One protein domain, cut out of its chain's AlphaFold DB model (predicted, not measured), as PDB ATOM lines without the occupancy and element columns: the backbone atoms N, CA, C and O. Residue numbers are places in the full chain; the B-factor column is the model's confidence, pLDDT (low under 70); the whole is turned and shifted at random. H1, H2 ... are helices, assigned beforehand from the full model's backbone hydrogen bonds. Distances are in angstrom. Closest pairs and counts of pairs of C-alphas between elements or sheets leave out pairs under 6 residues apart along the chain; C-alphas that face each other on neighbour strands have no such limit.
ATOM      1  N   GLY A  29       9.931 -18.225  47.545       90.31
ATOM      2  CA  GLY A  29      10.777 -18.704  46.449       90.31
ATOM      3  C   GLY A  29      11.179 -17.581  45.489       90.31
ATOM      4  O   GLY A  29      12.353 -17.445  45.166       90.31
ATOM      5  N   LEU A  30      10.234 -16.713  45.105       89.62
ATOM      6  CA  LEU A  30      10.525 -15.567  44.235       89.62
ATOM      7  C   LEU A  30      11.315 -14.462  44.951       89.62
ATOM      8  O   LEU A  30      12.126 -13.798  44.312       89.62
ATOM      9  N   VAL A  31      11.103 -14.272  46.259       91.12
ATOM     10  CA  VAL A  31      11.925 -13.351  47.065       91.12
ATOM     11  C   VAL A  31      13.377 -13.828  47.097       91.12
ATOM     12  O   VAL A  31      14.274 -13.047  46.800       91.12
ATOM     13  N   LEU A  32      13.611 -15.104  47.418       93.69
ATOM     14  CA  LEU A  32      14.953 -15.687  47.482       93.69
ATOM     15  C   LEU A  32      15.632 -15.674  46.114       93.69
ATOM     16  O   LEU A  32      16.792 -15.292  46.014       93.69
ATOM     17  N   PHE A  33      14.901 -16.021  45.054       92.50
ATOM     18  CA  PHE A  33      15.420 -15.953  43.693       92.50
ATOM     19  C   PHE A  33      15.828 -14.522  43.312       92.50
ATOM     20  O   PHE A  33      16.950 -14.305  42.868       92.50
ATOM     21  N   GLY A  34      14.976 -13.525  43.576       91.81
ATOM     22  CA  GLY A  34      15.324 -12.119  43.352       91.81
ATOM     23  C   GLY A  34      16.532 -11.657  44.179       91.81
ATOM     24  O   GLY A  34      17.374 -10.909  43.680       91.81
ATOM     25  N   ALA A  35      16.659 -12.132  45.422       93.56
ATOM     26  CA  ALA A  35      17.807 -11.831  46.273       93.56
ATOM     27  C   ALA A  35      19.107 -12.415  45.699       93.56
ATOM     28  O   ALA A  35      20.108 -11.708  45.642       93.56
ATOM     29  N   LEU A  36      19.080 -13.659  45.207       94.00
ATOM     30  CA  LEU A  36      20.232 -14.292  44.557       94.00
ATOM     31  C   LEU A  36      20.670 -13.535  43.299       94.00
ATOM     32  O   LEU A  36      21.859 -13.271  43.143       94.00
ATOM     33  N   LEU A  37      19.723 -13.122  42.450       92.31
ATOM     34  CA  LEU A  37      20.019 -12.295  41.272       92.31
ATOM     35  C   LEU A  37      20.683 -10.969  41.662       92.31
ATOM     36  O   LEU A  37      21.671 -10.558  41.056       92.31
ATOM     37  N   THR A  38      20.171 -10.328  42.714       92.50
ATOM     38  CA  THR A  38      20.717  -9.061  43.216       92.50
ATOM     39  C   THR A  38      22.136  -9.246  43.760       92.50
ATOM     40  O   THR A  38      23.019  -8.458  43.435       92.50
ATOM     41  N   ILE A  39      22.378 -10.297  44.551       92.00
ATOM     42  CA  ILE A  39      23.707 -10.620  45.095       92.00
ATOM     43  C   ILE A  39      24.696 -10.917  43.964       92.00
ATOM     44  O   ILE A  39      25.805 -10.390  43.987       92.00
ATOM     45  N   GLY A  40      24.291 -11.709  42.966       87.75
ATOM     46  CA  GLY A  40      25.118 -12.002  41.794       87.75
ATOM     47  C   GLY A  40      25.530 -10.732  41.050       87.75
ATOM     48  O   GLY A  40      26.709 -10.537  40.762       87.75
ATOM     49  N   GLY A  41      24.583  -9.817  40.828       89.06
ATOM     50  CA  GLY A  41      24.880  -8.543  40.183       89.06
ATOM     51  C   GLY A  41      25.749  -7.600  41.018       89.06
ATOM     52  O   GLY A  41      26.641  -6.961  40.470       89.06
ATOM     53  N   VAL A  42      25.574  -7.549  42.343       90.31
ATOM     54  CA  VAL A  42      26.474  -6.790  43.237       90.31
ATOM     55  C   VAL A  42      27.887  -7.382  43.233       90.31
ATOM     56  O   VAL A  42      28.862  -6.633  43.208       90.31
ATOM     57  N   GLY A  43      28.015  -8.712  43.202       88.31
ATOM     58  CA  GLY A  43      29.305  -9.386  43.035       88.31
ATOM     59  C   GLY A  43      30.011  -8.968  41.742       88.31
ATOM     60  O   GLY A  43      31.208  -8.681  41.759       88.31
ATOM     61  N   ALA A  44      29.253  -8.833  40.650       87.75
ATOM     62  CA  ALA A  44      29.762  -8.343  39.373       87.75
ATOM     63  C   ALA A  44      30.295  -6.906  39.462       87.75
ATOM     64  O   ALA A  44      31.351  -6.629  38.905       87.75
ATOM     65  N   ILE A  45      29.642  -6.011  40.219       87.44
ATOM     66  CA  ILE A  45      30.163  -4.651  40.469       87.44
ATOM     67  C   ILE A  45      31.557  -4.717  41.096       87.44
ATOM     68  O   ILE A  45      32.453  -3.994  40.669       87.44
ATOM     69  N   GLY A  46      31.750  -5.581  42.097       86.88
ATOM     70  CA  GLY A  46      33.046  -5.748  42.755       86.88
ATOM     71  C   GLY A  46      34.144  -6.177  41.779       86.88
ATOM     72  O   GLY A  46      35.225  -5.590  41.787       86.88
ATOM     73  N   ALA A  47      33.844  -7.145  40.906       86.31
ATOM     74  CA  ALA A  47      34.760  -7.593  39.857       86.31
ATOM     75  C   ALA A  47      35.071  -6.475  38.848       86.31
ATOM     76  O   ALA A  47      36.238  -6.201  38.586       86.31
ATOM     77  N   ILE A  48      34.045  -5.763  38.365       87.44
ATOM     78  CA  ILE A  48      34.199  -4.618  37.453       87.44
ATOM     79  C   ILE A  48      35.117  -3.558  38.069       87.44
ATOM     80  O   ILE A  48      36.073  -3.117  37.436       87.44
ATOM     81  N   VAL A  49      34.853  -3.143  39.311       89.12
ATOM     82  CA  VAL A  49      35.650  -2.111  39.992       89.12
ATOM     83  C   VAL A  49      37.095  -2.569  40.162       89.12
ATOM     84  O   VAL A  49      38.017  -1.799  39.894       89.12
ATOM     85  N   TYR A  50      37.311  -3.817  40.575       89.38
ATOM     86  CA  TYR A  50      38.652  -4.370  40.733       89.38
ATOM     87  C   TYR A  50      39.418  -4.426  39.402       89.38
ATOM     88  O   TYR A  50      40.576  -4.014  39.341       89.38
ATOM     89  N   ASP A  51      38.782  -4.860  38.316       87.81
ATOM     90  CA  ASP A  51      39.445  -4.991  37.015       87.81
ATOM     91  C   ASP A  51      39.703  -3.637  36.341       87.81
ATOM     92  O   ASP A  51      40.773  -3.438  35.764       87.81
ATOM     93  N   LEU A  52      38.792  -2.668  36.488       89.31
ATOM     94  CA  LEU A  52      39.009  -1.290  36.030       89.31
ATOM     95  C   LEU A  52      40.153  -0.614  36.799       89.31
ATOM     96  O   LEU A  52      40.989   0.063  36.204       89.31
ATOM     97  N   THR A  53      40.207  -0.793  38.122       90.38
ATOM     98  CA  THR A  53      41.237  -0.159  38.967       90.38
ATOM     99  C   THR A  53      42.605  -0.828  38.852       90.38
ATOM    100  O   THR A  53      43.622  -0.161  39.025       90.38
ATOM    101  N   SER A  54      42.650  -2.119  38.514       90.00
ATOM    102  CA  SER A  54      43.891  -2.856  38.245       90.00
ATOM    103  C   SER A  54      44.357  -2.777  36.786       90.00
ATOM    104  O   SER A  54      45.416  -3.314  36.461       90.00
ATOM    105  N   GLY A  55      43.591  -2.115  35.909       87.12
ATOM    106  CA  GLY A  55      43.899  -1.979  34.482       87.12
ATOM    107  C   GLY A  55      43.742  -3.272  33.675       87.12
ATOM    108  O   GLY A  55      44.252  -3.354  32.561       87.12
ATOM    109  N   ARG A  56      43.062  -4.285  34.228       85.19
ATOM    110  CA  ARG A  56      42.789  -5.572  33.564       85.19
ATOM    111  C   ARG A  56      41.661  -5.486  32.544       85.19
ATOM    112  O   ARG A  56      41.635  -6.283  31.613       85.19
ATOM    113  N   ALA A  57      40.760  -4.526  32.718       86.06
ATOM    114  CA  ALA A  57      39.662  -4.256  31.806       86.06
ATOM    115  C   ALA A  57      39.494  -2.751  31.595       86.06
ATOM    116  O   ALA A  57      39.875  -1.930  32.431       86.06
ATOM    117  N   THR A  58      38.879  -2.386  30.477       88.19
ATOM    118  CA  THR A  58      38.431  -1.024  30.192       88.19
ATOM    119  C   THR A  58      36.916  -0.912  30.336       88.19
ATOM    120  O   THR A  58      36.182  -1.898  30.282       88.19
ATOM    121  N   VAL A  59      36.407   0.319  30.452       86.69
ATOM    122  CA  VAL A  59      34.953   0.581  30.442       86.69
ATOM    123  C   VAL A  59      34.300   0.036  29.165       86.69
ATOM    124  O   VAL A  59      33.156  -0.413  29.198       86.69
ATOM    125  N   ARG A  60      35.031   0.032  28.041       87.75
ATOM    126  CA  ARG A  60      34.554  -0.528  26.772       87.75
ATOM    127  C   ARG A  60      34.310  -2.032  26.875       87.75
ATOM    128  O   ARG A  60      33.300  -2.489  26.355       87.75
ATOM    129  N   ASP A  61      35.190  -2.766  27.549       84.69
ATOM    130  CA  ASP A  61      35.064  -4.220  27.707       84.69
ATOM    131  C   ASP A  61      33.828  -4.565  28.543       84.69
ATOM    132  O   ASP A  61      33.038  -5.422  28.159       84.69
ATOM    133  N   VAL A  62      33.590  -3.810  29.621       84.12
ATOM    134  CA  VAL A  62      32.389  -3.938  30.465       84.12
ATOM    135  C   VAL A  62      31.110  -3.668  29.668       84.12
ATOM    136  O   VAL A  62      30.158  -4.443  29.736       84.12
ATOM    137  N   LEU A  63      31.072  -2.582  28.891       86.75
ATOM    138  CA  LEU A  63      29.898  -2.239  28.081       86.75
ATOM    139  C   LEU A  63      29.654  -3.241  26.948       86.75
ATOM    140  O   LEU A  63      28.501  -3.520  26.628       86.75
ATOM    141  N   HIS A  64      30.717  -3.777  26.346       86.75
ATOM    142  CA  HIS A  64      30.612  -4.786  25.297       86.75
ATOM    143  C   HIS A  64      30.009  -6.086  25.832       86.75
ATOM    144  O   HIS A  64      29.084  -6.628  25.233       86.75
ATOM    145  N   ASP A  65      30.470  -6.517  27.001       82.81
ATOM    146  CA  ASP A  65      29.971  -7.691  27.708       82.81
ATOM    147  C   ASP A  65      28.476  -7.552  28.071       82.81
ATOM    148  O   ASP A  65      27.646  -8.417  27.779       82.81
ATOM    149  N   MET A  66      28.082  -6.380  28.583       83.12
ATOM    150  CA  MET A  66      26.670  -6.059  28.825       83.12
ATOM    151  C   MET A  66      25.825  -6.076  27.542       83.12
ATOM    152  O   MET A  66      24.684  -6.537  27.573       83.12
ATOM    153  N   ALA A  67      26.357  -5.563  26.429       83.69
ATOM    154  CA  ALA A  67      25.645  -5.513  25.156       83.69
ATOM    155  C   ALA A  67      25.382  -6.916  24.595       83.69
ATOM    156  O   ALA A  67      24.245  -7.196  24.224       83.69
ATOM    157  N   ILE A  68      26.383  -7.806  24.620       83.06
ATOM    158  CA  ILE A  68      26.244  -9.207  24.183       83.06
ATOM    159  C   ILE A  68      25.162  -9.921  24.999       83.06
ATOM    160  O   ILE A  68      24.311 -10.609  24.439       83.06
ATOM    161  N   PHE A  69      25.149  -9.724  26.320       81.00
ATOM    162  CA  PHE A  69      24.141 -10.337  27.183       81.00
ATOM    163  C   PHE A  69      22.719  -9.846  26.878       81.00
ATOM    164  O   PHE A  69      21.790 -10.648  26.772       81.00
ATOM    165  N   VAL A  70      22.534  -8.529  26.726       81.88
ATOM    166  CA  VAL A  70      21.218  -7.950  26.410       81.88
ATOM    167  C   VAL A  70      20.756  -8.366  25.014       81.88
ATOM    168  O   VAL A  70      19.579  -8.683  24.846       81.88
ATOM    169  N   GLU A  71      21.654  -8.400  24.030       82.00
ATOM    170  CA  GLU A  71      21.368  -8.874  22.673       82.00
ATOM    171  C   GLU A  71      20.927 -10.338  22.688       82.00
ATOM    172  O   GLU A  71      19.837 -10.642  22.202       82.00
ATOM    173  N   GLY A  72      21.699 -11.220  23.332       76.88
ATOM    174  CA  GLY A  72      21.373 -12.641  23.433       76.88
ATOM    175  C   GLY A  72      20.019 -12.886  24.098       76.88
ATOM    176  O   GLY A  72      19.175 -13.590  23.541       76.88
ATOM    177  N   TRP A  73      19.756 -12.224  25.230       75.25
ATOM    178  CA  TRP A  73      18.464 -12.332  25.916       75.25
ATOM    179  C   TRP A  73      17.299 -11.803  25.069       75.25
ATOM    180  O   TRP A  73      16.217 -12.392  25.049       75.25
ATOM    181  N   THR A  74      17.508 -10.702  24.341       79.06
ATOM    182  CA  THR A  74      16.487 -10.116  23.461       79.06
ATOM    183  C   THR A  74      16.175 -11.049  22.292       79.06
ATOM    184  O   THR A  74      15.006 -11.305  22.007       79.06
ATOM    185  N   VAL A  75      17.196 -11.603  21.633       79.12
ATOM    186  CA  VAL A  75      17.019 -12.545  20.518       79.12
ATOM    187  C   VAL A  75      16.267 -13.787  20.980       79.12
ATOM    188  O   VAL A  75      15.288 -14.167  20.337       79.12
ATOM    189  N   GLU A  76      16.653 -14.381  22.109       78.12
ATOM    190  CA  GLU A  76      15.980 -15.564  22.656       78.12
ATOM    191  C   GLU A  76      14.499 -15.277  22.956       78.12
ATOM    192  O   GLU A  76      13.620 -16.043  22.554       78.12
ATOM    193  N   LEU A  77      14.200 -14.123  23.565       78.56
ATOM    194  CA  LEU A  77      12.838 -13.727  23.930       78.56
ATOM    195  C   LEU A  77      11.920 -13.490  22.718       78.56
ATOM    196  O   LEU A  77      10.724 -13.775  22.798       78.56
ATOM    197  N   PHE A  78      12.448 -12.978  21.603       80.06
ATOM    198  CA  PHE A  78      11.647 -12.677  20.408       80.06
ATOM    199  C   PHE A  78      11.621 -13.795  19.365       80.06
ATOM    200  O   PHE A  78      10.686 -13.850  18.566       80.06
ATOM    201  N   THR A  79      12.614 -14.683  19.355       77.62
ATOM    202  CA  THR A  79      12.744 -15.718  18.316       77.62
ATOM    203  C   THR A  79      12.535 -17.140  18.834       77.62
ATOM    204  O   THR A  79      12.370 -18.043  18.016       77.62
ATOM    205  N   ASN A  80      12.502 -17.358  20.161       68.31
ATOM    206  CA  ASN A  80      12.516 -18.689  20.796       68.31
ATOM    207  C   ASN A  80      13.661 -19.596  20.298       68.31
ATOM    208  O   ASN A  80      13.597 -20.819  20.433       68.31
ATOM    209  N   TYR A  81      14.698 -19.014  19.695       66.00
ATOM    210  CA  TYR A  81      15.890 -19.719  19.255       66.00
ATOM    211  C   TYR A  81      16.969 -19.556  20.322       66.00
ATOM    212  O   TYR A  81      17.164 -18.453  20.834       66.00
ATOM    213  N   ALA A  82      17.670 -20.641  20.657       58.97
ATOM    214  CA  ALA A  82      18.821 -20.565  21.546       58.97
ATOM    215  C   ALA A  82      19.935 -19.809  20.813       58.97
ATOM    216  O   ALA A  82      20.563 -20.344  19.897       58.97
ATOM    217  N   TYR A  83      20.115 -18.536  21.157       57.94
ATOM    218  CA  TYR A  83      21.223 -17.746  20.648       57.94
ATOM    219  C   TYR A  83      22.493 -18.217  21.354       57.94
ATOM    220  O   TYR A  83      22.621 -18.072  22.570       57.94
ATOM    221  N   ASP A  84      23.413 -18.801  20.589       58.25
ATOM    222  CA  ASP A  84      24.751 -19.146  21.064       58.25
ATOM    223  C   ASP A  84      25.564 -17.848  21.157       58.25
ATOM    224  O   ASP A  84      26.353 -17.500  20.279       58.25
ATOM    225  N   ALA A  85      25.260 -17.041  22.179       55.41
ATOM    226  CA  ALA A  85      26.111 -15.923  22.550       55.41
ATOM    227  C   ALA A  85      27.489 -16.507  22.861       55.41
ATOM    228  O   ALA A  85      27.557 -17.513  23.563       55.41
ATOM    229  N   GLU A  86      28.568 -15.886  22.373       55.94
ATOM    230  CA  GLU A  86      29.961 -16.262  22.664       55.94
ATOM    231  C   GLU A  86      30.311 -16.059  24.162       55.94
ATOM    232  O   GLU A  86      31.241 -15.334  24.521       55.94
ATOM    233  N   LEU A  87      29.555 -16.706  25.054       52.44
ATOM    234  CA  LEU A  87      29.577 -16.576  26.506       52.44
ATOM    235  C   LEU A  87      30.929 -16.995  27.089       52.44
ATOM    236  O   LEU A  87      31.312 -16.541  28.164       52.44
ATOM    237  N   GLU A  88      31.667 -17.831  26.356       51.69
ATOM    238  CA  GLU A  88      33.012 -18.289  26.704       51.69
ATOM    239  C   GLU A  88      34.070 -17.172  26.672       51.69
ATOM    240  O   GLU A  88      35.123 -17.323  27.291       51.69
ATOM    241  N   LYS A  89      33.816 -16.053  25.974       56.09
ATOM    242  CA  LYS A  89      34.758 -14.916  25.875       56.09
ATOM    243  C   LYS A  89      34.349 -13.698  26.700       56.09
ATOM    244  O   LYS A  89      35.137 -12.763  26.842       56.09
ATOM    245  N   THR A  90      33.131 -13.688  27.219       57.91
ATOM    246  CA  THR A  90      32.592 -12.609  28.050       57.91
ATOM    247  C   THR A  90      32.992 -12.779  29.510       57.91
ATOM    248  O   THR A  90      33.006 -13.887  30.050       57.91
ATOM    249  N   HIS A  91      33.330 -11.670  30.168       66.38
ATOM    250  CA  HIS A  91      33.554 -11.674  31.607       66.38
ATOM    251  C   HIS A  91      32.197 -11.815  32.328       66.38
ATOM    252  O   HIS A  91      31.120 -11.786  31.741       66.38
ATOM    253  N   ALA A  92      32.201 -12.000  33.648       76.19
ATOM    254  CA  ALA A  92      30.948 -12.078  34.405       76.19
ATOM    255  C   ALA A  92      30.290 -10.693  34.621       76.19
ATOM    256  O   ALA A  92      29.420 -10.557  35.486       76.19
ATOM    257  N   TYR A  93      30.696  -9.645  33.886       79.19
ATOM    258  CA  TYR A  93      30.221  -8.274  34.107       79.19
ATOM    259  C   TYR A  93      28.752  -8.111  33.726       79.19
ATOM    260  O   TYR A  93      28.028  -7.344  34.366       79.19
ATOM    261  N   ALA A  94      28.284  -8.903  32.762       79.88
ATOM    262  CA  ALA A  94      26.879  -9.008  32.389       79.88
ATOM    263  C   ALA A  94      25.942  -9.292  33.582       79.88
ATOM    264  O   ALA A  94      24.801  -8.826  33.594       79.88
ATOM    265  N   LEU A  95      26.420  -9.974  34.635       83.56
ATOM    266  CA  LEU A  95      25.622 -10.247  35.837       83.56
ATOM    267  C   LEU A  95      25.150  -8.964  36.543       83.56
ATOM    268  O   LEU A  95      24.123  -8.998  37.218       83.56
ATOM    269  N   PHE A  96      25.823  -7.820  36.360       83.94
ATOM    270  CA  PHE A  96      25.357  -6.521  36.864       83.94
ATOM    271  C   PHE A  96      23.933  -6.184  36.387       83.94
ATOM    272  O   PHE A  96      23.137  -5.623  37.142       83.94
ATOM    273  N   VAL A  97      23.574  -6.588  35.164       85.06
ATOM    274  CA  VAL A  97      22.236  -6.368  34.589       85.06
ATOM    275  C   VAL A  97      21.149  -7.054  35.425       85.06
ATOM    276  O   VAL A  97      20.017  -6.572  35.474       85.06
ATOM    277  N   LEU A  98      21.486  -8.119  36.164       87.00
ATOM    278  CA  LEU A  98      20.550  -8.879  36.998       87.00
ATOM    279  C   LEU A  98      20.103  -8.141  38.268       87.00
ATOM    280  O   LEU A  98      19.110  -8.543  38.881       87.00
ATOM    281  N   ILE A  99      20.769  -7.045  38.653       89.69
ATOM    282  CA  ILE A  99      20.370  -6.247  39.824       89.69
ATOM    283  C   ILE A  99      18.950  -5.720  39.655       89.69
ATOM    284  O   ILE A  99      18.131  -5.847  40.563       89.69
ATOM    285  N   VAL A 100      18.635  -5.146  38.493       90.12
ATOM    286  CA  VAL A 100      17.319  -4.550  38.231       90.12
ATOM    287  C   VAL A 100      16.190  -5.587  38.339       90.12
ATOM    288  O   VAL A 100      15.297  -5.389  39.170       90.12
ATOM    289  N   PRO A 101      16.193  -6.711  37.591       89.19
ATOM    290  CA  PRO A 101      15.157  -7.730  37.731       89.19
ATOM    291  C   PRO A 101      15.166  -8.380  39.123       89.19
ATOM    292  O   PRO A 101      14.093  -8.687  39.649       89.19
ATOM    293  N   GLY A 102      16.333  -8.524  39.763       90.81
ATOM    294  CA  GLY A 102      16.454  -8.999  41.142       90.81
ATOM    295  C   GLY A 102      15.702  -8.113  42.137       90.81
ATOM    296  O   GLY A 102      14.832  -8.597  42.865       90.81
ATOM    297  N   LEU A 103      15.951  -6.802  42.115       93.38
ATOM    298  CA  LEU A 103      15.279  -5.824  42.975       93.38
ATOM    299  C   LEU A 103      13.776  -5.731  42.689       93.38
ATOM    300  O   LEU A 103      12.974  -5.623  43.622       93.38
ATOM    301  N   VAL A 104      13.369  -5.810  41.419       92.06
ATOM    302  CA  VAL A 104      11.948  -5.852  41.034       92.06
ATOM    303  C   VAL A 104      11.272  -7.094  41.613       92.06
ATOM    304  O   VAL A 104      10.201  -6.989  42.213       92.06
ATOM    305  N   LEU A 105      11.902  -8.267  41.510       91.00
ATOM    306  CA  LEU A 105      11.369  -9.502  42.082       91.00
ATOM    307  C   LEU A 105      11.286  -9.426  43.606       91.00
ATOM    308  O   LEU A 105      10.230  -9.731  44.162       91.00
ATOM    309  N   VAL A 106      12.340  -8.979  44.291       92.25
ATOM    310  CA  VAL A 106      12.317  -8.829  45.754       92.25
ATOM    311  C   VAL A 106      11.200  -7.878  46.168       92.25
ATOM    312  O   VAL A 106      10.324  -8.265  46.938       92.25
ATOM    313  N   SER A 107      11.168  -6.661  45.622       87.69
ATOM    314  CA  SER A 107      10.193  -5.637  46.014       87.69
ATOM    315  C   SER A 107       8.749  -6.068  45.744       87.69
ATOM    316  O   SER A 107       7.914  -6.036  46.652       87.69
ATOM    317  N   ALA A 108       8.444  -6.568  44.543       86.12
ATOM    318  CA  ALA A 108       7.091  -6.987  44.174       86.12
ATOM    319  C   ALA A 108       6.571  -8.162  45.019       86.12
ATOM    320  O   ALA A 108       5.360  -8.297  45.230       86.12
ATOM    321  N   ASN A 109       7.471  -9.019  45.506       88.12
ATOM    322  CA  ASN A 109       7.110 -10.180  46.313       88.12
ATOM    323  C   ASN A 109       7.148  -9.901  47.822       88.12
ATOM    324  O   ASN A 109       6.392 -10.551  48.541       88.12
ATOM    325  N   LEU A 110       7.945  -8.936  48.289       88.31
ATOM    326  CA  LEU A 110       8.106  -8.592  49.705       88.31
ATOM    327  C   LEU A 110       7.088  -7.551  50.196       88.31
ATOM    328  O   LEU A 110       6.711  -7.572  51.365       88.31
ATOM    329  N   VAL A 111       6.572  -6.673  49.327       84.88
ATOM    330  CA  VAL A 111       5.522  -5.701  49.700       84.88
ATOM    331  C   VAL A 111       4.310  -6.361  50.391       84.88
ATOM    332  O   VAL A 111       3.908  -5.860  51.439       84.88
ATOM    333  N   PRO A 112       3.752  -7.489  49.903       79.06
ATOM    334  CA  PRO A 112       2.681  -8.213  50.598       79.06
ATOM    335  C   PRO A 112       3.064  -8.759  51.985       79.06
ATOM    336  O   PRO A 112       2.185  -8.970  52.812       79.06
ATOM    337  N   PHE A 113       4.353  -8.991  52.256       84.62
ATOM    338  CA  PHE A 113       4.832  -9.397  53.580       84.62
ATOM    339  C   PHE A 113       4.848  -8.211  54.547       84.62
ATOM    340  O   PHE A 113       4.320  -8.299  55.653       84.62
TER     341      PHE A 113
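What this domain is: This is residues 29 to 113 of the 217 residues of an uncharacterized protein of Mycobacterium paragordonae (UniProt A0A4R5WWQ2). Two long helices, H1 and H3, run opposite ways side by side in a narrow V, and H2 slants away from them, passing the first turns of H3 with residues 62 to 69. An unnamed loop, residues 80 to 91, folds back from the end of H2 to the beginning of H3. The printed part has 85 residues, with three named helices in the order H1, H2, H3 and no named strand; its class is all helix. It is only just loose, close to compact, with a radius of gyration of the C-alphas of 14.6 A, and its outline is flat, spanning 44 by 35 by 16 A.

Where its parts are: H1, residues 29 to 53, begins at C-alpha 29 (10.777, -18.704, 46.449) and is 36.4 A long from first to last C-alpha. H2, residues 59 to 79, measures 30.1 A and begins at C-alpha 59 (34.953, 0.581, 30.442). H3, residues 92 to 113, measures 32.5 A, has a kink of 32 degrees near residue 99 and ends at C-alpha 113 (4.832, -9.397, 53.580).

How they stand to each other: H1 and H2 are close but not clearly touching; their closest C-alphas, Leu 52 and Val 59, are 7.2 A apart. H1 and H3 touch, closest at the C-alphas of Gly 41 and Phe 96, 3.9 A apart, at a shallow tilt of 33 degrees, only just short of steep, opposite ways. H2, with residues 62 to 69 alone, touches residues 93 to 97 of H3; the closest C-alphas, Met 66 and Ala 94, are 4.6 A apart. Their tilt is steep, 61 degrees, the same way. Each O i to N i+4 pair is within hydrogen-bond range in H1 and H2; in H3, 10 of 18 are.

The domain as a whole: The C-alphas farthest apart, Gly 55 and Pro 112, are 44.7 A apart. The printed part has no cut. The link from H1 to H2 is tight, and that from H2 to H3 is long, 12 residues. Mean pLDDT of the printed part is 82.5; residues 80 to 91 are under 70.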